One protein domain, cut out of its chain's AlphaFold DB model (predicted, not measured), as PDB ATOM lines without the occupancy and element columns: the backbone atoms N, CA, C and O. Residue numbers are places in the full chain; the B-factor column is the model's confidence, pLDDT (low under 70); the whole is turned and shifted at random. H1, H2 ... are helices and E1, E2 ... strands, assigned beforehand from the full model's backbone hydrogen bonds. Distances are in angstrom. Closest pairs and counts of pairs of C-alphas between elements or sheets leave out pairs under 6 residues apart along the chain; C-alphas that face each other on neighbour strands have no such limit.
ATOM      1  N   PRO A  95      14.798 -36.655  40.176       94.50
ATOM      2  CA  PRO A  95      16.226 -36.428  40.016       94.50
ATOM      3  C   PRO A  95      16.825 -35.716  41.230       94.50
ATOM      4  O   PRO A  95      16.376 -34.636  41.619       94.50
ATOM      5  N   GLN A  96      17.958 -36.219  41.712       94.88
ATOM      6  CA  GLN A  96      18.826 -35.507  42.646       94.88
ATOM      7  C   GLN A  96      20.110 -35.110  41.919       94.88
ATOM      8  O   GLN A  96      20.933 -35.938  41.532       94.88
ATOM      9  N   ARG A  97      20.271 -33.811  41.668       90.62
ATOM     10  CA  ARG A  97      21.304 -33.310  40.752       90.62
ATOM     11  C   ARG A  97      22.707 -33.513  41.314       90.62
ATOM     12  O   ARG A  97      22.992 -33.125  42.441       90.62
ATOM     13  N   THR A  98      23.598 -33.993  40.458       95.06
ATOM     14  CA  THR A  98      25.041 -34.036  40.698       95.06
ATOM     15  C   THR A  98      25.706 -33.278  39.562       95.06
ATOM     16  O   THR A  98      25.612 -33.683  38.406       95.06
ATOM     17  N   ARG A  99      26.321 -32.135  39.876       95.25
ATOM     18  CA  ARG A  99      27.037 -31.320  38.885       95.25
ATOM     19  C   ARG A  99      28.415 -31.909  38.600       95.25
ATOM     20  O   ARG A  99      28.952 -32.618  39.439       95.25
ATOM     21  N   ALA A 100      29.005 -31.547  37.464       97.06
ATOM     22  CA  ALA A 100      30.351 -31.970  37.083       97.06
ATOM     23  C   ALA A 100      31.394 -31.667  38.179       97.06
ATOM     24  O   ALA A 100      32.175 -32.538  38.525       97.06
ATOM     25  N   GLY A 101      31.334 -30.484  38.801       96.19
ATOM     26  CA  GLY A 101      32.224 -30.112  39.912       96.19
ATOM     27  C   GLY A 101      31.792 -30.609  41.299       96.19
ATOM     28  O   GLY A 101      32.237 -30.059  42.300       96.19
ATOM     29  N   ALA A 102      30.845 -31.548  41.393       96.44
ATOM     30  CA  ALA A 102      30.526 -32.204  42.659       96.44
ATOM     31  C   ALA A 102      31.434 -33.423  42.848       96.44
ATOM     32  O   ALA A 102      31.690 -34.163  41.899       96.44
ATOM     33  N   THR A 103      31.877 -33.658  44.077       97.06
ATOM     34  CA  THR A 103      32.788 -34.750  44.403       97.06
ATOM     35  C   THR A 103      32.067 -36.090  44.456       97.06
ATOM     36  O   THR A 103      31.059 -36.245  45.152       97.06
ATOM     37  N   ILE A 104      32.642 -37.078  43.785       97.56
ATOM     38  CA  ILE A 104      32.380 -38.506  43.928       97.56
ATOM     39  C   ILE A 104      33.530 -39.106  44.734       97.56
ATOM     40  O   ILE A 104      34.705 -38.853  44.457       97.56
ATOM     41  N   ALA A 105      33.186 -39.898  45.741       97.25
ATOM     42  CA  ALA A 105      34.161 -40.669  46.488       97.25
ATOM     43  C   ALA A 105      34.372 -42.024  45.795       97.25
ATOM     44  O   ALA A 105      33.416 -42.710  45.447       97.25
ATOM     45  N   ILE A 106      35.621 -42.414  45.566       97.00
ATOM     46  CA  ILE A 106      35.976 -43.645  44.851       97.00
ATOM     47  C   ILE A 106      37.166 -44.323  45.523       97.00
ATOM     48  O   ILE A 106      38.125 -43.667  45.923       97.00
ATOM     49  N   GLN A 107      37.127 -45.645  45.658       96.81
ATOM     50  CA  GLN A 107      38.286 -46.408  46.116       96.81
ATOM     51  C   GLN A 107      39.443 -46.305  45.120       96.81
ATOM     52  O   GLN A 107      39.242 -46.405  43.909       96.81
ATOM     53  N   ARG A 108      40.671 -46.186  45.634       95.31
ATOM     54  CA  ARG A 108      41.893 -46.114  44.826       95.31
ATOM     55  C   ARG A 108      41.975 -47.249  43.809       95.31
ATOM     56  O   ARG A 108      42.187 -46.969  42.636       95.31
ATOM     57  N   ALA A 109      41.733 -48.494  44.223       93.50
ATOM     58  CA  ALA A 109      41.783 -49.640  43.314       93.50
ATOM     59  C   ALA A 109      40.745 -49.562  42.181       93.50
ATOM     60  O   ALA A 109      41.043 -49.935  41.049       93.50
ATOM     61  N   ALA A 110      39.538 -49.053  42.464       94.00
ATOM     62  CA  ALA A 110      38.529 -48.838  41.430       94.00
ATOM     63  C   ALA A 110      38.999 -47.762  40.440       94.00
ATOM     64  O   ALA A 110      38.952 -47.978  39.234       94.00
ATOM     65  N   MET A 111      39.529 -46.643  40.939       94.25
ATOM     66  CA  MET A 111      40.056 -45.568  40.095       94.25
ATOM     67  C   MET A 111      41.226 -46.037  39.217       94.25
ATOM     68  O   MET A 111      41.259 -45.759  38.023       94.25
ATOM     69  N   GLU A 112      42.176 -46.779  39.787       92.50
ATOM     70  CA  GLU A 112      43.314 -47.335  39.052       92.50
ATOM     71  C   GLU A 112      42.858 -48.307  37.960       92.50
ATOM     72  O   GLU A 112      43.348 -48.234  36.834       92.50
ATOM     73  N   ALA A 113      41.881 -49.169  38.253       90.38
ATOM     74  CA  ALA A 113      41.316 -50.070  37.258       90.38
ATOM     75  C   ALA A 113      40.661 -49.313  36.092       90.38
ATOM     76  O   ALA A 113      40.892 -49.684  34.941       90.38
ATOM     77  N   LEU A 114      39.916 -48.233  36.369       90.44
ATOM     78  CA  LEU A 114      39.321 -47.377  35.335       90.44
ATOM     79  C   LEU A 114      40.392 -46.717  34.462       90.44
ATOM     80  O   LEU A 114      40.332 -46.810  33.238       90.44
ATOM     81  N   VAL A 115      41.418 -46.121  35.075       89.81
ATOM     82  CA  VAL A 115      42.534 -45.485  34.350       89.81
ATOM     83  C   VAL A 115      43.285 -46.492  33.474       89.81
ATOM     84  O   VAL A 115      43.699 -46.163  32.364       89.81
ATOM     85  N   MET A 116      43.439 -47.728  33.948       89.06
ATOM     86  CA  MET A 116      44.107 -48.807  33.217       89.06
ATOM     87  C   MET A 116      43.188 -49.540  32.225       89.06
ATOM     88  O   MET A 116      43.645 -50.471  31.562       89.06
ATOM     89  N   GLY A 117      41.901 -49.180  32.138       86.31
ATOM     90  CA  GLY A 117      40.913 -49.870  31.301       86.31
ATOM     91  C   GLY A 117      40.707 -51.341  31.680       86.31
ATOM     92  O   GLY A 117      40.363 -52.167  30.833       86.31
ATOM     93  N   THR A 118      40.968 -51.700  32.939       87.56
ATOM     94  CA  THR A 118      40.822 -53.075  33.420       87.56
ATOM     95  C   THR A 118      39.358 -53.338  33.758       87.56
ATOM     96  O   THR A 118      38.789 -52.615  34.577       87.56
ATOM     97  N   PRO A 119      38.729 -54.379  33.185       82.50
ATOM     98  CA  PRO A 119      37.357 -54.718  33.517       82.50
ATOM     99  C   PRO A 119      37.303 -55.235  34.955       82.50
ATOM    100  O   PRO A 119      37.724 -56.355  35.246       82.50
ATOM    101  N   VAL A 120      36.770 -54.414  35.853       85.50
ATOM    102  CA  VAL A 120      36.522 -54.774  37.249       85.50
ATOM    103  C   VAL A 120      35.050 -54.597  37.576       85.50
ATOM    104  O   VAL A 120      34.340 -53.827  36.929       85.50
ATOM    105  N   LEU A 121      34.592 -55.336  38.584       91.50
ATOM    106  CA  LEU A 121      33.308 -55.044  39.196       91.50
ATOM    107  C   LEU A 121      33.423 -53.720  39.955       91.50
ATOM    108  O   LEU A 121      34.325 -53.569  40.789       91.50
ATOM    109  N   CYS A 122      32.494 -52.807  39.699       94.31
ATOM    110  CA  CYS A 122      32.330 -51.588  40.476       94.31
ATOM    111  C   CYS A 122      30.925 -51.555  41.069       94.31
ATOM    112  O   CYS A 122      29.939 -51.710  40.350       94.31
ATOM    113  N   LEU A 123      30.840 -51.318  42.372       94.94
ATOM    114  CA  LEU A 123      29.593 -50.988  43.048       94.94
ATOM    115  C   LEU A 123      29.564 -49.485  43.268       94.94
ATOM    116  O   LEU A 123      30.515 -48.923  43.809       94.94
ATOM    117  N   MET A 124      28.484 -48.848  42.843       96.75
ATOM    118  CA  MET A 124      28.266 -47.418  42.968       96.75
ATOM    119  C   MET A 124      26.989 -47.182  43.765       96.75
ATOM    120  O   MET A 124      25.898 -47.521  43.318       96.75
ATOM    121  N   GLU A 125      27.131 -46.606  44.948       96.00
ATOM    122  CA  GLU A 125      26.038 -46.355  45.882       96.00
ATOM    123  C   GLU A 125      25.879 -44.858  46.106       96.00
ATOM    124  O   GLU A 125      26.878 -44.139  46.210       96.00
ATOM    125  N   ARG A 126      24.638 -44.378  46.201       96.75
ATOM    126  CA  ARG A 126      24.358 -43.015  46.640       96.75
ATOM    127  C   ARG A 126      23.881 -43.004  48.084       96.75
ATOM    128  O   ARG A 126      22.764 -43.421  48.381       96.75
ATOM    129  N   ILE A 127      24.728 -42.489  48.961       92.56
ATOM    130  CA  ILE A 127      24.472 -42.402  50.394       92.56
ATOM    131  C   ILE A 127      24.004 -40.974  50.716       92.56
ATOM    132  O   ILE A 127      24.698 -40.019  50.338       92.56
ATOM    133  N   PRO A 128      22.871 -40.803  51.428       89.81
ATOM    134  CA  PRO A 128      22.453 -39.493  51.907       89.81
ATOM    135  C   PRO A 128      23.560 -38.840  52.734       89.81
ATOM    136  O   PRO A 128      24.160 -39.466  53.609       89.81
ATOM    137  N   SER A 129      23.823 -37.562  52.476       86.00
ATOM    138  CA  SER A 129      24.724 -36.794  53.337       86.00
ATOM    139  C   SER A 129      24.010 -36.471  54.647       86.00
ATOM    140  O   SER A 129      22.853 -36.055  54.625       86.00
ATOM    141  N   ALA A 130      24.694 -36.631  55.780       84.25
ATOM    142  CA  ALA A 130      24.185 -36.118  57.046       84.25
ATOM    143  C   ALA A 130      24.119 -34.581  57.015       84.25
ATOM    144  O   ALA A 130      24.889 -33.930  56.298       84.25
ATOM    145  N   ASP A 131      23.226 -33.998  57.818       79.69
ATOM    146  CA  ASP A 131      23.079 -32.545  57.922       79.69
ATOM    147  C   ASP A 131      24.432 -31.879  58.229       79.69
ATOM    148  O   ASP A 131      25.081 -32.162  59.239       79.69
ATOM    149  N   GLY A 132      24.861 -30.971  57.349       80.88
ATOM    150  CA  GLY A 132      26.138 -30.262  57.469       80.88
ATOM    151  C   GLY A 132      27.359 -30.983  56.880       80.88
ATOM    152  O   GLY A 132      28.435 -30.388  56.847       80.88
ATOM    153  N   GLU A 133      27.211 -32.202  56.352       85.88
ATOM    154  CA  GLU A 133      28.284 -32.953  55.673       85.88
ATOM    155  C   GLU A 133      28.238 -32.856  54.140       85.88
ATOM    156  O   GLU A 133      29.016 -33.494  53.435       85.88
ATOM    157  N   GLU A 134      27.362 -32.010  53.607       88.00
ATOM    158  CA  GLU A 134      27.145 -31.794  52.171       88.00
ATOM    159  C   GLU A 134      28.378 -31.234  51.442       88.00
ATOM    160  O   GLU A 134      28.411 -31.176  50.210       88.00
ATOM    161  N   ARG A 135      29.389 -30.762  52.184       92.75
ATOM    162  CA  ARG A 135      30.590 -30.130  51.638       92.75
ATOM    163  C   ARG A 135      31.868 -30.668  52.264       92.75
ATOM    164  O   ARG A 135      31.928 -30.998  53.445       92.75
ATOM    165  N   LEU A 136      32.918 -30.720  51.453       88.88
ATOM    166  CA  LEU A 136      34.291 -30.895  51.908       88.88
ATOM    167  C   LEU A 136      34.814 -29.619  52.582       88.88
ATOM    168  O   LEU A 136      34.212 -28.548  52.498       88.88
ATOM    169  N   ALA A 137      35.969 -29.736  53.245       88.44
ATOM    170  CA  ALA A 137      36.599 -28.630  53.968       88.44
ATOM    171  C   ALA A 137      36.981 -27.441  53.063       88.44
ATOM    172  O   ALA A 137      37.049 -26.309  53.535       88.44
ATOM    173  N   ASP A 138      37.206 -27.687  51.773       88.69
ATOM    174  CA  ASP A 138      37.485 -26.667  50.756       88.69
ATOM    175  C   ASP A 138      36.212 -26.032  50.157       88.69
ATOM    176  O   ASP A 138      36.292 -25.155  49.300       88.69
ATOM    177  N   GLY A 139      35.030 -26.445  50.627       90.00
ATOM    178  CA  GLY A 139      33.733 -25.965  50.161       90.00
ATOM    179  C   GLY A 139      33.155 -26.740  48.977       90.00
ATOM    180  O   GLY A 139      32.021 -26.446  48.583       90.00
ATOM    181  N   THR A 140      33.866 -27.730  48.432       90.88
ATOM    182  CA  THR A 140      33.379 -28.566  47.325       90.88
ATOM    183  C   THR A 140      32.166 -29.383  47.760       90.88
ATOM    184  O   THR A 140      32.135 -29.922  48.863       90.88
ATOM    185  N   VAL A 141      31.140 -29.458  46.911       93.75
ATOM    186  CA  VAL A 141      29.894 -30.179  47.216       93.75
ATOM    187  C   VAL A 141      30.116 -31.678  47.072       93.75
ATOM    188  O   VAL A 141      30.576 -32.129  46.025       93.75
ATOM    189  N   ARG A 142      29.738 -32.462  48.082       95.00
ATOM    190  CA  ARG A 142      29.688 -33.921  47.988       95.00
ATOM    191  C   ARG A 142      28.440 -34.343  47.227       95.00
ATOM    192  O   ARG A 142      27.347 -33.849  47.479       95.00
ATOM    193  N   SER A 143      28.597 -35.272  46.292       95.31
ATOM    194  CA  SER A 143      27.468 -35.796  45.518       95.31
ATOM    195  C   SER A 143      26.639 -36.842  46.270       95.31
ATOM    196  O   SER A 143      25.491 -37.077  45.894       95.31
ATOM    197  N   GLY A 144      27.219 -37.468  47.300       95.50
ATOM    198  CA  GLY A 144      26.692 -38.670  47.956       95.50
ATOM    199  C   GLY A 144      27.101 -39.974  47.262       95.50
ATOM    200  O   GLY A 144      26.934 -41.043  47.838       95.50
ATOM    201  N   TRP A 145      27.674 -39.912  46.054       97.75
ATOM    202  CA  TRP A 145      28.122 -41.103  45.336       97.75
ATOM    203  C   TRP A 145      29.425 -41.662  45.897       97.75
ATOM    204  O   TRP A 145      30.408 -40.936  46.085       97.75
ATOM    205  N   PHE A 146      29.427 -42.977  46.077       97.06
ATOM    206  CA  PHE A 146      30.548 -43.769  46.542       97.06
ATOM    207  C   PHE A 146      30.774 -44.959  45.608       97.06
ATOM    208  O   PHE A 146      29.853 -45.735  45.364       97.06
ATOM    209  N   ILE A 147      31.989 -45.110  45.076       96.38
ATOM    210  CA  ILE A 147      32.357 -46.199  44.165       96.38
ATOM    211  C   ILE A 147      33.387 -47.107  44.830       96.38
ATOM    212  O   ILE A 147      34.458 -46.668  45.256       96.38
ATOM    213  N   THR A 148      33.080 -48.398  44.881       94.81
ATOM    214  CA  THR A 148      33.941 -49.432  45.456       94.81
ATOM    215  C   THR A 148      34.191 -50.560  44.477       94.81
ATOM    216  O   THR A 148      33.404 -50.797  43.561       94.81
ATOM    217  N   SER A 149      35.287 -51.282  44.690       90.25
ATOM    218  CA  SER A 149      35.571 -52.522  43.985       90.25
ATOM    219  C   SER A 149      35.863 -53.642  44.985       90.25
ATOM    220  O   SER A 149      36.677 -53.458  45.895       90.25
ATOM    221  N   PRO A 150      35.255 -54.834  44.826       85.38
ATOM    222  CA  PRO A 150      35.469 -55.949  45.745       85.38
ATOM    223  C   PRO A 150      36.880 -56.545  45.645       85.38
ATOM    224  O   PRO A 150      37.256 -57.354  46.490       85.38
ATOM    225  N   VAL A 151      37.667 -56.175  44.625       82.06
ATOM    226  CA  VAL A 151      39.027 -56.703  44.438       82.06
ATOM    227  C   VAL A 151      40.079 -56.015  45.314       82.06
ATOM    228  O   VAL A 151      41.212 -56.481  45.346       82.06
ATOM    229  N   ALA A 152      39.732 -54.947  46.041       84.31
ATOM    230  CA  ALA A 152      40.661 -54.222  46.908       84.31
ATOM    231  C   ALA A 152      41.053 -55.047  48.154       84.31
ATOM    232  O   ALA A 152      40.272 -55.218  49.097       84.31
ATOM    233  N   GLN A 153      42.292 -55.531  48.201       86.44
ATOM    234  CA  GLN A 153      42.804 -56.410  49.253       86.44
ATOM    235  C   GLN A 153      43.538 -55.646  50.354       86.44
ATOM    236  O   GLN A 153      43.440 -56.020  51.525       86.44
ATOM    237  N   THR A 154      44.234 -54.562  50.015       91.75
ATOM    238  CA  THR A 154      45.069 -53.794  50.949       91.75
ATOM    239  C   THR A 154      44.382 -52.523  51.455       91.75
ATOM    240  O   THR A 154      43.390 -52.056  50.899       91.75
ATOM    241  N   GLY A 155      44.904 -51.939  52.538       90.75
ATOM    242  CA  GLY A 155      44.410 -50.653  53.044       90.75
ATOM    243  C   GLY A 155      44.638 -49.491  52.069       90.75
ATOM    244  O   GLY A 155      43.826 -48.575  52.022       90.75
ATOM    245  N   GLU A 156      45.705 -49.549  51.268       91.94
ATOM    246  CA  GLU A 156      46.001 -48.557  50.231       91.94
ATOM    247  C   GLU A 156      45.008 -48.645  49.068       91.94
ATOM    248  O   GLU A 156      44.451 -47.630  48.657       91.94
ATOM    249  N   GLU A 157      44.711 -49.859  48.604       90.25
ATOM    250  CA  GLU A 157      43.710 -50.123  47.561       90.25
ATOM    251  C   GLU A 157      42.298 -49.688  47.982       90.25
ATOM    252  O   GLU A 157      41.518 -49.202  47.161       90.25
ATOM    253  N   ARG A 158      41.978 -49.824  49.277       92.88
ATOM    254  CA  ARG A 158      40.704 -49.384  49.868       92.88
ATOM    255  C   ARG A 158      40.673 -47.898  50.227       92.88
ATOM    256  O   ARG A 158      39.625 -47.421  50.662       92.88
ATOM    257  N   ALA A 159      41.784 -47.171  50.092       95.56
ATOM    258  CA  ALA A 159      41.821 -45.747  50.399       95.56
ATOM    259  C   ALA A 159      40.846 -44.983  49.496       95.56
ATOM    260  O   ALA A 159      40.739 -45.269  48.304       95.56
ATOM    261  N   ILE A 160      40.144 -44.005  50.068       95.81
ATOM    262  CA  ILE A 160      39.140 -43.223  49.347       95.81
ATOM    263  C   ILE A 160      39.783 -41.987  48.735       95.81
ATOM    264  O   ILE A 160      40.468 -41.217  49.412       95.81
ATOM    265  N   LEU A 161      39.533 -41.811  47.446       96.12
ATOM    266  CA  LEU A 161      39.855 -40.634  46.665       96.12
ATOM    267  C   LEU A 161      38.581 -39.822  46.455       96.12
ATOM    268  O   LEU A 161      37.503 -40.377  46.265       96.12
ATOM    269  N   ASN A 162      38.725 -38.504  46.477       95.75
ATOM    270  CA  ASN A 162      37.666 -37.564  46.151       95.75
ATOM    271  C   ASN A 162      37.988 -36.979  44.779       95.75
ATOM    272  O   ASN A 162      39.023 -36.330  44.633       95.75
ATOM    273  N   ILE A 163      37.131 -37.236  43.794       96.06
ATOM    274  CA  ILE A 163      37.292 -36.743  42.423       96.06
ATOM    275  C   ILE A 163      36.023 -36.037  41.973       96.06
ATOM    276  O   ILE A 163      34.929 -36.367  42.424       96.06
ATOM    277  N   ASP A 164      36.146 -35.081  41.068       97.38
ATOM    278  CA  ASP A 164      34.983 -34.439  40.468       97.38
ATOM    279  C   ASP A 164      34.199 -35.424  39.590       97.38
ATOM    280  O   ASP A 164      34.775 -36.239  38.868       97.38
ATOM    281  N   ALA A 165      32.872 -35.308  39.576       97.81
ATOM    282  CA  ALA A 165      32.014 -36.089  38.688       97.81
ATOM    283  C   ALA A 165      32.346 -35.870  37.201       97.81
ATOM    284  O   ALA A 165      32.188 -36.773  36.385       97.81
ATOM    285  N   GLY A 166      32.800 -34.671  36.837       97.62
ATOM    286  CA  GLY A 166      33.274 -34.359  35.492       97.62
ATOM    287  C   GLY A 166      34.612 -35.007  35.162       97.62
ATOM    288  O   GLY A 166      34.801 -35.470  34.040       97.62
ATOM    289  N   GLU A 167      35.503 -35.116  36.149       97.38
ATOM    290  CA  GLU A 167      36.760 -35.843  35.993       97.38
ATOM    291  C   GLU A 167      36.499 -37.338  35.797       97.38
ATOM    292  O   GLU A 167      37.044 -37.937  34.872       97.38
ATOM    293  N   LEU A 168      35.606 -37.925  36.605       97.06
ATOM    294  CA  LEU A 168      35.218 -39.323  36.442       97.06
ATOM    295  C   LEU A 168      34.560 -39.572  35.081       97.06
ATOM    296  O   LEU A 168      34.910 -40.552  34.434       97.06
ATOM    297  N   GLN A 169      33.675 -38.684  34.613       96.50
ATOM    298  CA  GLN A 169      33.117 -38.781  33.259       96.50
ATOM    299  C   GLN A 169      34.219 -38.793  32.190       96.50
ATOM    300  O   GLN A 169      34.117 -39.538  31.217       96.50
ATOM    301  N   ALA A 170      35.235 -37.941  32.336       95.50
ATOM    302  CA  ALA A 170      36.326 -37.851  31.374       95.50
ATOM    303  C   ALA A 170      37.265 -39.074  31.427       95.50
ATOM    304  O   ALA A 170      37.901 -39.396  30.426       95.50
ATOM    305  N   CYS A 171      37.352 -39.757  32.575       93.69
ATOM    306  CA  CYS A 171      38.018 -41.054  32.715       93.69
ATOM    307  C   CYS A 171      37.206 -42.191  32.087       93.69
ATOM    308  O   CYS A 171      37.721 -42.933  31.256       93.69
ATOM    309  N   ASP A 172      35.955 -42.341  32.522       93.81
ATOM    310  CA  ASP A 172      35.030 -43.366  32.060       93.81
ATOM    311  C   ASP A 172      33.596 -42.797  32.024       93.81
ATOM    312  O   ASP A 172      32.955 -42.607  33.069       93.81
ATOM    313  N   PRO A 173      33.050 -42.525  30.825       93.88
ATOM    314  CA  PRO A 173      31.751 -41.880  30.683       93.88
ATOM    315  C   PRO A 173      30.577 -42.773  31.101       93.88
ATOM    316  O   PRO A 173      29.451 -42.277  31.179       93.88
ATOM    317  N   ILE A 174      30.797 -44.063  31.388       94.38
ATOM    318  CA  ILE A 174      29.731 -45.009  31.733       94.38
ATOM    319  C   ILE A 174      28.920 -44.604  32.966       94.38
ATOM    320  O   ILE A 174      27.726 -44.891  33.039       94.38
ATOM    321  N   PHE A 175      29.545 -43.935  33.936       96.06
ATOM    322  CA  PHE A 175      28.899 -43.579  35.199       96.06
ATOM    323  C   PHE A 175      28.018 -42.333  35.071       96.06
ATOM    324  O   PHE A 175      27.026 -42.185  35.787       96.06
ATOM    325  N   ALA A 176      28.354 -41.441  34.135       96.81
ATOM    326  CA  ALA A 176      27.754 -40.119  34.022       96.81
ATOM    327  C   ALA A 176      26.220 -40.091  33.847       96.81
ATOM    328  O   ALA A 176      25.580 -39.224  34.459       96.81
ATOM    329  N   PRO A 177      25.597 -41.028  33.100       96.56
ATOM    330  CA  PRO A 177      24.142 -41.141  33.003       96.56
ATOM    331  C   PRO A 177      23.440 -41.342  34.349       96.56
ATOM    332  O   PRO A 177      22.284 -40.959  34.499       96.56
ATOM    333  N   TYR A 178      24.116 -41.916  35.341       97.44
ATOM    334  CA  TYR A 178      23.488 -42.326  36.594       97.44
ATOM    335  C   TYR A 178      23.611 -41.289  37.710       97.44
ATOM    336  O   TYR A 178      22.900 -41.379  38.705       97.44
ATOM    337  N   TYR A 179      24.440 -40.252  37.541       97.56
ATOM    338  CA  TYR A 179      24.723 -39.275  38.600       97.56
ATOM    339  C   TYR A 179      23.495 -38.524  39.134       97.56
ATOM    340  O   TYR A 179      23.551 -37.976  40.238       97.56
ATOM    341  N   ALA A 180      22.413 -38.468  38.353       96.94
ATOM    342  CA  ALA A 180      21.166 -37.806  38.723       96.94
ATOM    343  C   ALA A 180      20.173 -38.706  39.485       96.94
ATOM    344  O   ALA A 180      19.137 -38.202  39.921       96.94
ATOM    345  N   LEU A 181      20.458 -40.004  39.643       97.38
ATOM    346  CA  LEU A 181      19.620 -40.916  40.431       97.38
ATOM    347  C   LEU A 181      19.692 -40.569  41.926       97.38
ATOM    348  O   LEU A 181      20.762 -40.167  42.379       97.38
ATOM    349  N   PRO A 182      18.584 -40.671  42.679       96.00
ATOM    350  CA  PRO A 182      18.506 -40.197  44.060       96.00
ATOM    351  C   PRO A 182      19.261 -41.087  45.047       96.00
ATOM    352  O   PRO A 182      19.832 -42.114  44.679       96.00
ATOM    353  N   ASP A 183      19.294 -40.654  46.304       95.69
ATOM    354  CA  ASP A 183      19.863 -41.421  47.408       95.69
ATOM    355  C   ASP A 183      19.232 -42.820  47.533       95.69
ATOM    356  O   ASP A 183      18.128 -43.080  47.048       95.69
ATOM    357  N   HIS A 184      19.957 -43.722  48.198       95.25
ATOM    358  CA  HIS A 184      19.604 -45.136  48.378       95.25
ATOM    359  C   HIS A 184      19.586 -45.948  47.079       95.25
ATOM    360  O   HIS A 184      19.106 -47.083  47.050       95.25
ATOM    361  N   VAL A 185      20.129 -45.389  45.999       96.56
ATOM    362  CA  VAL A 185      20.374 -46.119  44.762       96.56
ATOM    363  C   VAL A 185      21.710 -46.843  44.845       96.56
ATOM    364  O   VAL A 185      22.742 -46.240  45.139       96.56
ATOM    365  N   LEU A 186      21.681 -48.132  44.520       95.62
ATOM    366  CA  LEU A 186      22.846 -48.991  44.369       95.62
ATOM    367  C   LEU A 186      22.917 -49.496  42.927       95.62
ATOM    368  O   LEU A 186      21.941 -50.019  42.394       95.62
ATOM    369  N   LEU A 187      24.080 -49.357  42.302       96.00
ATOM    370  CA  LEU A 187      24.346 -49.751  40.924       96.00
ATOM    371  C   LEU A 187      25.545 -50.690  40.885       96.00
ATOM    372  O   LEU A 187      26.581 -50.421  41.490       96.00
ATOM    373  N   GLU A 188      25.418 -51.767  40.128       95.06
ATOM    374  CA  GLU A 188      26.489 -52.716  39.872       95.06
ATOM    375  C   GLU A 188      26.934 -52.587  38.421       95.06
ATOM    376  O   GLU A 188      26.128 -52.709  37.499       95.06
ATOM    377  N   PHE A 189      28.226 -52.364  38.215       94.25
ATOM    378  CA  PHE A 189      28.858 -52.321  36.906       94.25
ATOM    379  C   PHE A 189      29.788 -53.517  36.752       94.25
ATOM    380  O   PHE A 189      30.662 -53.749  37.587       94.25
ATOM    381  N   ALA A 190      29.623 -54.256  35.657       91.88
ATOM    382  CA  ALA A 190      30.434 -55.423  35.340       91.88
ATOM    383  C   ALA A 190      30.774 -55.432  33.849       91.88
ATOM    384  O   ALA A 190      29.893 -55.329  32.998       91.88
ATOM    385  N   GLY A 191      32.060 -55.582  33.519       85.75
ATOM    386  CA  GLY A 191      32.511 -55.663  32.126       85.75
ATOM    387  C   GLY A 191      32.214 -54.403  31.306       85.75
ATOM    388  O   GLY A 191      31.861 -54.519  30.136       85.75
ATOM    389  N   GLY A 192      32.309 -53.218  31.921       85.00
ATOM    390  CA  GLY A 192      32.079 -51.943  31.232       85.00
ATOM    391  C   GLY A 192      30.619 -51.706  30.836       85.00
ATOM    392  O   GLY A 192      30.347 -51.056  29.831       85.00
ATOM    393  N   ARG A 193      29.665 -52.257  31.593       91.69
ATOM    394  CA  ARG A 193      28.225 -51.996  31.456       91.69
ATOM    395  C   ARG A 193      27.543 -52.054  32.819       91.69
ATOM    396  O   ARG A 193      28.071 -52.679  33.740       91.69
ATOM    397  N   LEU A 194      26.369 -51.437  32.932       94.25
ATOM    398  CA  LEU A 194      25.493 -51.655  34.080       94.25
ATOM    399  C   LEU A 194      25.001 -53.110  34.056       94.25
ATOM    400  O   LEU A 194      24.497 -53.581  33.037       94.25
ATOM    401  N   ALA A 195      25.191 -53.819  35.162       93.38
ATOM    402  CA  ALA A 195      24.745 -55.191  35.370       93.38
ATOM    403  C   ALA A 195      23.431 -55.242  36.157       93.38
ATOM    404  O   ALA A 195      22.540 -56.011  35.806       93.38
ATOM    405  N   ALA A 196      23.303 -54.409  37.192       92.94
ATOM    406  CA  ALA A 196      22.103 -54.318  38.015       92.94
ATOM    407  C   ALA A 196      21.962 -52.920  38.628       92.94
ATOM    408  O   ALA A 196      22.941 -52.197  38.803       92.94
ATOM    409  N   GLY A 197      20.733 -52.544  38.972       95.00
ATOM    410  CA  GLY A 197      20.434 -51.298  39.665       95.00
ATOM    411  C   GLY A 197      19.245 -51.484  40.595       95.00
ATOM    412  O   GLY A 197      18.225 -52.039  40.185       95.00
ATOM    413  N   HIS A 198      19.379 -51.021  41.831       95.19
ATOM    414  CA  HIS A 198      18.410 -51.210  42.901       95.19
ATOM    415  C   HIS A 198      18.139 -49.888  43.615       95.19
ATOM    416  O   HIS A 198      19.054 -49.100  43.845       95.19
ATOM    417  N   LEU A 199      16.882 -49.669  43.993       95.25
ATOM    418  CA  LEU A 199      16.505 -48.679  44.996       95.25
ATOM    419  C   LEU A 199      16.269 -49.407  46.312       95.25
ATOM    420  O   LEU A 199      15.396 -50.278  46.372       95.25
ATOM    421  N   LEU A 200      17.034 -49.054  47.337       93.69
ATOM    422  CA  LEU A 200      16.895 -49.607  48.678       93.69
ATOM    423  C   LEU A 200      15.745 -48.923  49.424       93.69
ATOM    424  O   LEU A 200      15.562 -47.709  49.328       93.69
ATOM    425  N   ASP A 201      15.004 -49.705  50.202       92.06
ATOM    426  CA  ASP A 201      14.151 -49.189  51.268       92.06
ATOM    427  C   ASP A 201      14.991 -49.150  52.554       92.06
ATOM    428  O   ASP A 201      15.322 -50.214  53.085       92.06
ATOM    429  N   PRO A 202      15.380 -47.963  53.052       87.81
ATOM    430  CA  PRO A 202      16.290 -47.863  54.190       87.81
ATOM    431  C   PRO A 202      15.688 -48.442  55.475       87.81
ATOM    432  O   PRO A 202      16.415 -49.020  56.276       87.81
ATOM    433  N   VAL A 203      14.366 -48.349  55.659       89.25
ATOM    434  CA  VAL A 203      13.699 -48.865  56.863       89.25
ATOM    435  C   VAL A 203      13.733 -50.387  56.855       89.25
ATOM    436  O   VAL A 203      14.168 -51.006  57.824       89.25
ATOM    437  N   LEU A 204      13.331 -50.998  55.739       88.69
ATOM    438  CA  LEU A 204      13.346 -52.456  55.608       88.69
ATOM    439  C   LEU A 204      14.775 -53.006  55.598       88.69
ATOM    440  O   LEU A 204      15.016 -54.101  56.110       88.69
ATOM    441  N   PHE A 205      15.726 -52.254  55.043       86.19
ATOM    442  CA  PHE A 205      17.139 -52.608  55.072       86.19
ATOM    443  C   PHE A 205      17.683 -52.650  56.505       86.19
ATOM    444  O   PHE A 205      18.270 -53.661  56.894       86.19
ATOM    445  N   ASP A 206      17.435 -51.613  57.308       84.81
ATOM    446  CA  ASP A 206      17.864 -51.557  58.709       84.81
ATOM    447  C   ASP A 206      17.212 -52.668  59.547       84.81
ATOM    448  O   ASP A 206      17.878 -53.339  60.345       84.81
ATOM    449  N   GLU A 207      15.918 -52.926  59.332       86.06
ATOM    450  CA  GLU A 207      15.205 -54.029  59.975       86.06
ATOM    451  C   GLU A 207      15.836 -55.383  59.623       86.06
ATOM    452  O   GLU A 207      16.151 -56.165  60.526       86.06
ATOM    453  N   ALA A 208      16.094 -55.652  58.342       82.44
ATOM    454  CA  ALA A 208      16.698 -56.905  57.896       82.44
ATOM    455  C   ALA A 208      18.136 -57.078  58.411       82.44
ATOM    456  O   ALA A 208      18.493 -58.156  58.899       82.44
ATOM    457  N   ALA A 209      18.942 -56.012  58.371       77.44
ATOM    458  CA  ALA A 209      20.310 -56.000  58.881       77.44
ATOM    459  C   ALA A 209      20.362 -56.252  60.399       77.44
ATOM    460  O   ALA A 209      21.265 -56.935  60.886       77.44
ATOM    461  N   SER A 210      19.372 -55.758  61.152       78.00
ATOM    462  CA  SER A 210      19.265 -55.998  62.597       78.00
ATOM    463  C   SER A 210      18.834 -57.428  62.955       78.00
ATOM    464  O   SER A 210      19.178 -57.928  64.028       78.00
ATOM    465  N   GLN A 211      18.093 -58.097  62.064       73.44
ATOM    466  CA  GLN A 211      17.498 -59.413  62.312       73.44
ATOM    467  C   GLN A 211      18.361 -60.584  61.828       73.44
ATOM    468  O   GLN A 211      18.224 -61.689  62.356       73.44
ATOM    469  N   SER A 212      19.243 -60.380  60.845       60.44
ATOM    470  CA  SER A 212      19.989 -61.476  60.222       60.44
ATOM    471  C   SER A 212      21.446 -61.112  59.947       60.44
ATOM    472  O   SER A 212      21.773 -60.451  58.969       60.44
ATOM    473  N   THR A 213      22.359 -61.624  60.774       61.81
ATOM    474  CA  THR A 213      23.817 -61.514  60.569       61.81
ATOM    475  C   THR A 213      24.365 -62.476  59.507       61.81
ATOM    476  O   THR A 213      25.561 -62.445  59.225       61.81
ATOM    477  N   ALA A 214      23.526 -63.348  58.931       69.06
ATOM    478  CA  ALA A 214      23.952 -64.412  58.018       69.06
ATOM    479  C   ALA A 214      23.636 -64.153  56.533       69.06
ATOM    480  O   ALA A 214      24.130 -64.893  55.686       69.06
ATOM    481  N   MET A 215      22.814 -63.149  56.207       68.81
ATOM    482  CA  MET A 215      22.466 -62.839  54.816       68.81
ATOM    483  C   MET A 215      23.525 -61.953  54.167       68.81
ATOM    484  O   MET A 215      23.972 -60.968  54.755       68.81
ATOM    485  N   THR A 216      23.924 -62.296  52.943       79.06
ATOM    486  CA  THR A 216      24.791 -61.426  52.145       79.06
ATOM    487  C   THR A 216      23.980 -60.280  51.536       79.06
ATOM    488  O   THR A 216      22.760 -60.373  51.399       79.06
ATOM    489  N   MET A 217      24.647 -59.200  51.113       77.12
ATOM    490  CA  MET A 217      23.981 -58.105  50.391       77.12
ATOM    491  C   MET A 217      23.263 -58.612  49.128       77.12
ATOM    492  O   MET A 217      22.149 -58.189  48.845       77.12
ATOM    493  N   GLY A 218      23.852 -59.570  48.404       74.75
ATOM    494  CA  GLY A 218      23.211 -60.186  47.239       74.75
ATOM    495  C   GLY A 218      21.908 -60.911  47.589       74.75
ATOM    496  O   GLY A 218      20.923 -60.773  46.867       74.75
ATOM    497  N   ASP A 219      21.870 -61.611  48.727       78.69
ATOM    498  CA  ASP A 219      20.651 -62.274  49.211       78.69
ATOM    499  C   ASP A 219      19.568 -61.250  49.577       78.69
ATOM    500  O   ASP A 219      18.396 -61.426  49.240       78.69
ATOM    501  N   LEU A 220      19.962 -60.154  50.232       80.25
ATOM    502  CA  LEU A 220      19.058 -59.069  50.607       80.25
ATOM    503  C   LEU A 220      18.442 -58.401  49.372       80.25
ATOM    504  O   LEU A 220      17.216 -58.303  49.279       80.25
ATOM    505  N   LEU A 221      19.264 -58.016  48.395       81.25
ATOM    506  CA  LEU A 221      18.804 -57.405  47.146       81.25
ATOM    507  C   LEU A 221      17.917 -58.361  46.337       81.25
ATOM    508  O   LEU A 221      16.837 -57.974  45.890       81.25
ATOM    509  N   GLY A 222      18.341 -59.621  46.197       76.75
ATOM    510  CA  GLY A 222      17.624 -60.652  45.445       76.75
ATOM    511  C   GLY A 222      16.304 -61.090  46.085       76.75
ATOM    512  O   GLY A 222      15.421 -61.580  45.385       76.75
ATOM    513  N   SER A 223      16.133 -60.885  47.395       79.88
ATOM    514  CA  SER A 223      14.883 -61.205  48.095       79.88
ATOM    515  C   SER A 223      13.701 -60.322  47.679       79.88
ATOM    516  O   SER A 223      12.557 -60.692  47.930       79.88
ATOM    517  N   GLY A 224      13.962 -59.137  47.110       80.56
ATOM    518  CA  GLY A 224      12.940 -58.120  46.836       80.56
ATOM    519  C   GLY A 224      12.295 -57.516  48.092       80.56
ATOM    520  O   GLY A 224      11.327 -56.771  47.978       80.56
ATOM    521  N   THR A 225      12.807 -57.839  49.285       84.25
ATOM    522  CA  THR A 225      12.236 -57.382  50.563       84.25
ATOM    523  C   THR A 225      12.740 -55.992  50.929       84.25
ATOM    524  O   THR A 225      11.970 -55.171  51.403       84.25
ATOM    525  N   VAL A 226      14.027 -55.720  50.697       88.31
ATOM    526  CA  VAL A 226      14.685 -54.461  51.100       88.31
ATOM    527  C   VAL A 226      15.017 -53.553  49.920       88.31
ATOM    528  O   VAL A 226      15.616 -52.496  50.096       88.31
ATOM    529  N   SER A 227      14.700 -53.982  48.698       92.00
ATOM    530  CA  SER A 227      14.995 -53.215  47.493       92.00
ATOM    531  C   SER A 227      14.039 -53.549  46.359       92.00
ATOM    532  O   SER A 227      13.510 -54.661  46.291       92.00
ATOM    533  N   ARG A 228      13.883 -52.610  45.424       91.94
ATOM    534  CA  ARG A 228      13.266 -52.857  44.115       91.94
ATOM    535  C   ARG A 228      14.290 -52.661  42.993       91.94
ATOM    536  O   ARG A 228      15.106 -51.743  43.095       91.94
ATOM    537  N   PRO A 229      14.242 -53.452  41.908       92.38
ATOM    538  CA  PRO A 229      15.049 -53.173  40.728       92.38
ATOM    539  C   PRO A 229      14.634 -51.839  40.085       92.38
ATOM    540  O   PRO A 229      13.459 -51.457  40.110       92.38
ATOM    541  N   LEU A 230      15.609 -51.127  39.517       91.62
ATOM    542  CA  LEU A 230      15.407 -49.865  38.794       91.62
ATOM    543  C   LEU A 230      15.196 -50.066  37.297       91.62
ATOM    544  O   LEU A 230      14.462 -49.305  36.676       91.62
TER     545      LEU A 230
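AT A GLANCE: This is residues 95 to 230 of the 234 residues of an uncharacterized protein of Janibacter limosus (UniProt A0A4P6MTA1). One strongly twisted sheet of seven strands runs through the domain from end to end, with H1 and H2 packed over the E4, E1 and E3 part and H3 folding back from H2. At the other end, H4 and H5 gather near the E6 and E7 edge. The printed part has 136 residues with five named helices and seven named strands, in the order E1 H1 E2 E3 E4 H2 H3 E5 E6 H4 H5 E7; the class is mixed, helices and strands. The mixed sheet runs E4 E1 E3 E2 E5 E6 E7. The whole is compact, with a radius of gyration of the C-alphas of 15.1 A, and rounded, spanning 39 by 35 by 29 A.

IN THESE COORDINATES: E1 is residues 103 to 107, 13.0 A, beginning at C-alpha 103 (32.788, -34.750, 44.403). H1, 108 to 115, follows at 10.5 A, then E2, 122 to 126, and E3, 142 to 148, at 16.3 A. E4, 160 to 164, leads into H2, 165 to 171, and H3, 173 to 178. E5 is 185 to 189 and E6 is 194 to 200, 17.1 A. H4, 202 to 211, measures 14.2 A, H5 is 217 to 222, and E7, 227 to 229, ends at C-alpha 229 (15.049, -53.173, 40.728).

HOW THE PARTS SIT: E1 and E3 are parallel, with N 107 and O 147 at 2.9 A. The other neighbour pairs are antiparallel: N 106 and O 161 are 2.9 A apart across E4 and E1, N 146 and O 125 2.8 A across the hairpin E2 and E3, N 124 and O 187 2.8 A across E2 and E5, N 198 and O 186 2.8 A across the hairpin E5 and E6, and N 199 and O 228 2.9 A across E6 and E7. With H1 and H2 the sheet makes two layers, helices on one face of a sheet. H1 lies over E3 at a height over the sheet of 8.7 A; H2's height is 7.1 A. H2 and H3, a helical hairpin, touch, with the C-alphas of Gln 169 and Ala 176 closest at 5.6 A. H3 and H5 only graze the sheet, and H4 is not on it. H4 and H5 are close but not clearly touching. Every O i to N i+4 pair is within hydrogen-bond range in H1, H2, H4 and H5; H3 has 0 of 2, with 2 of 3 O i to N i+3 pairs within range.

THE WHOLE: The C-alphas farthest apart, those of Ala 170 and Gln 211, are 42.1 A apart. The printed part has no cut. The links E2 to E3 and E3 to E4 are long. Residues 212 to 215 are under 70 in pLDDT.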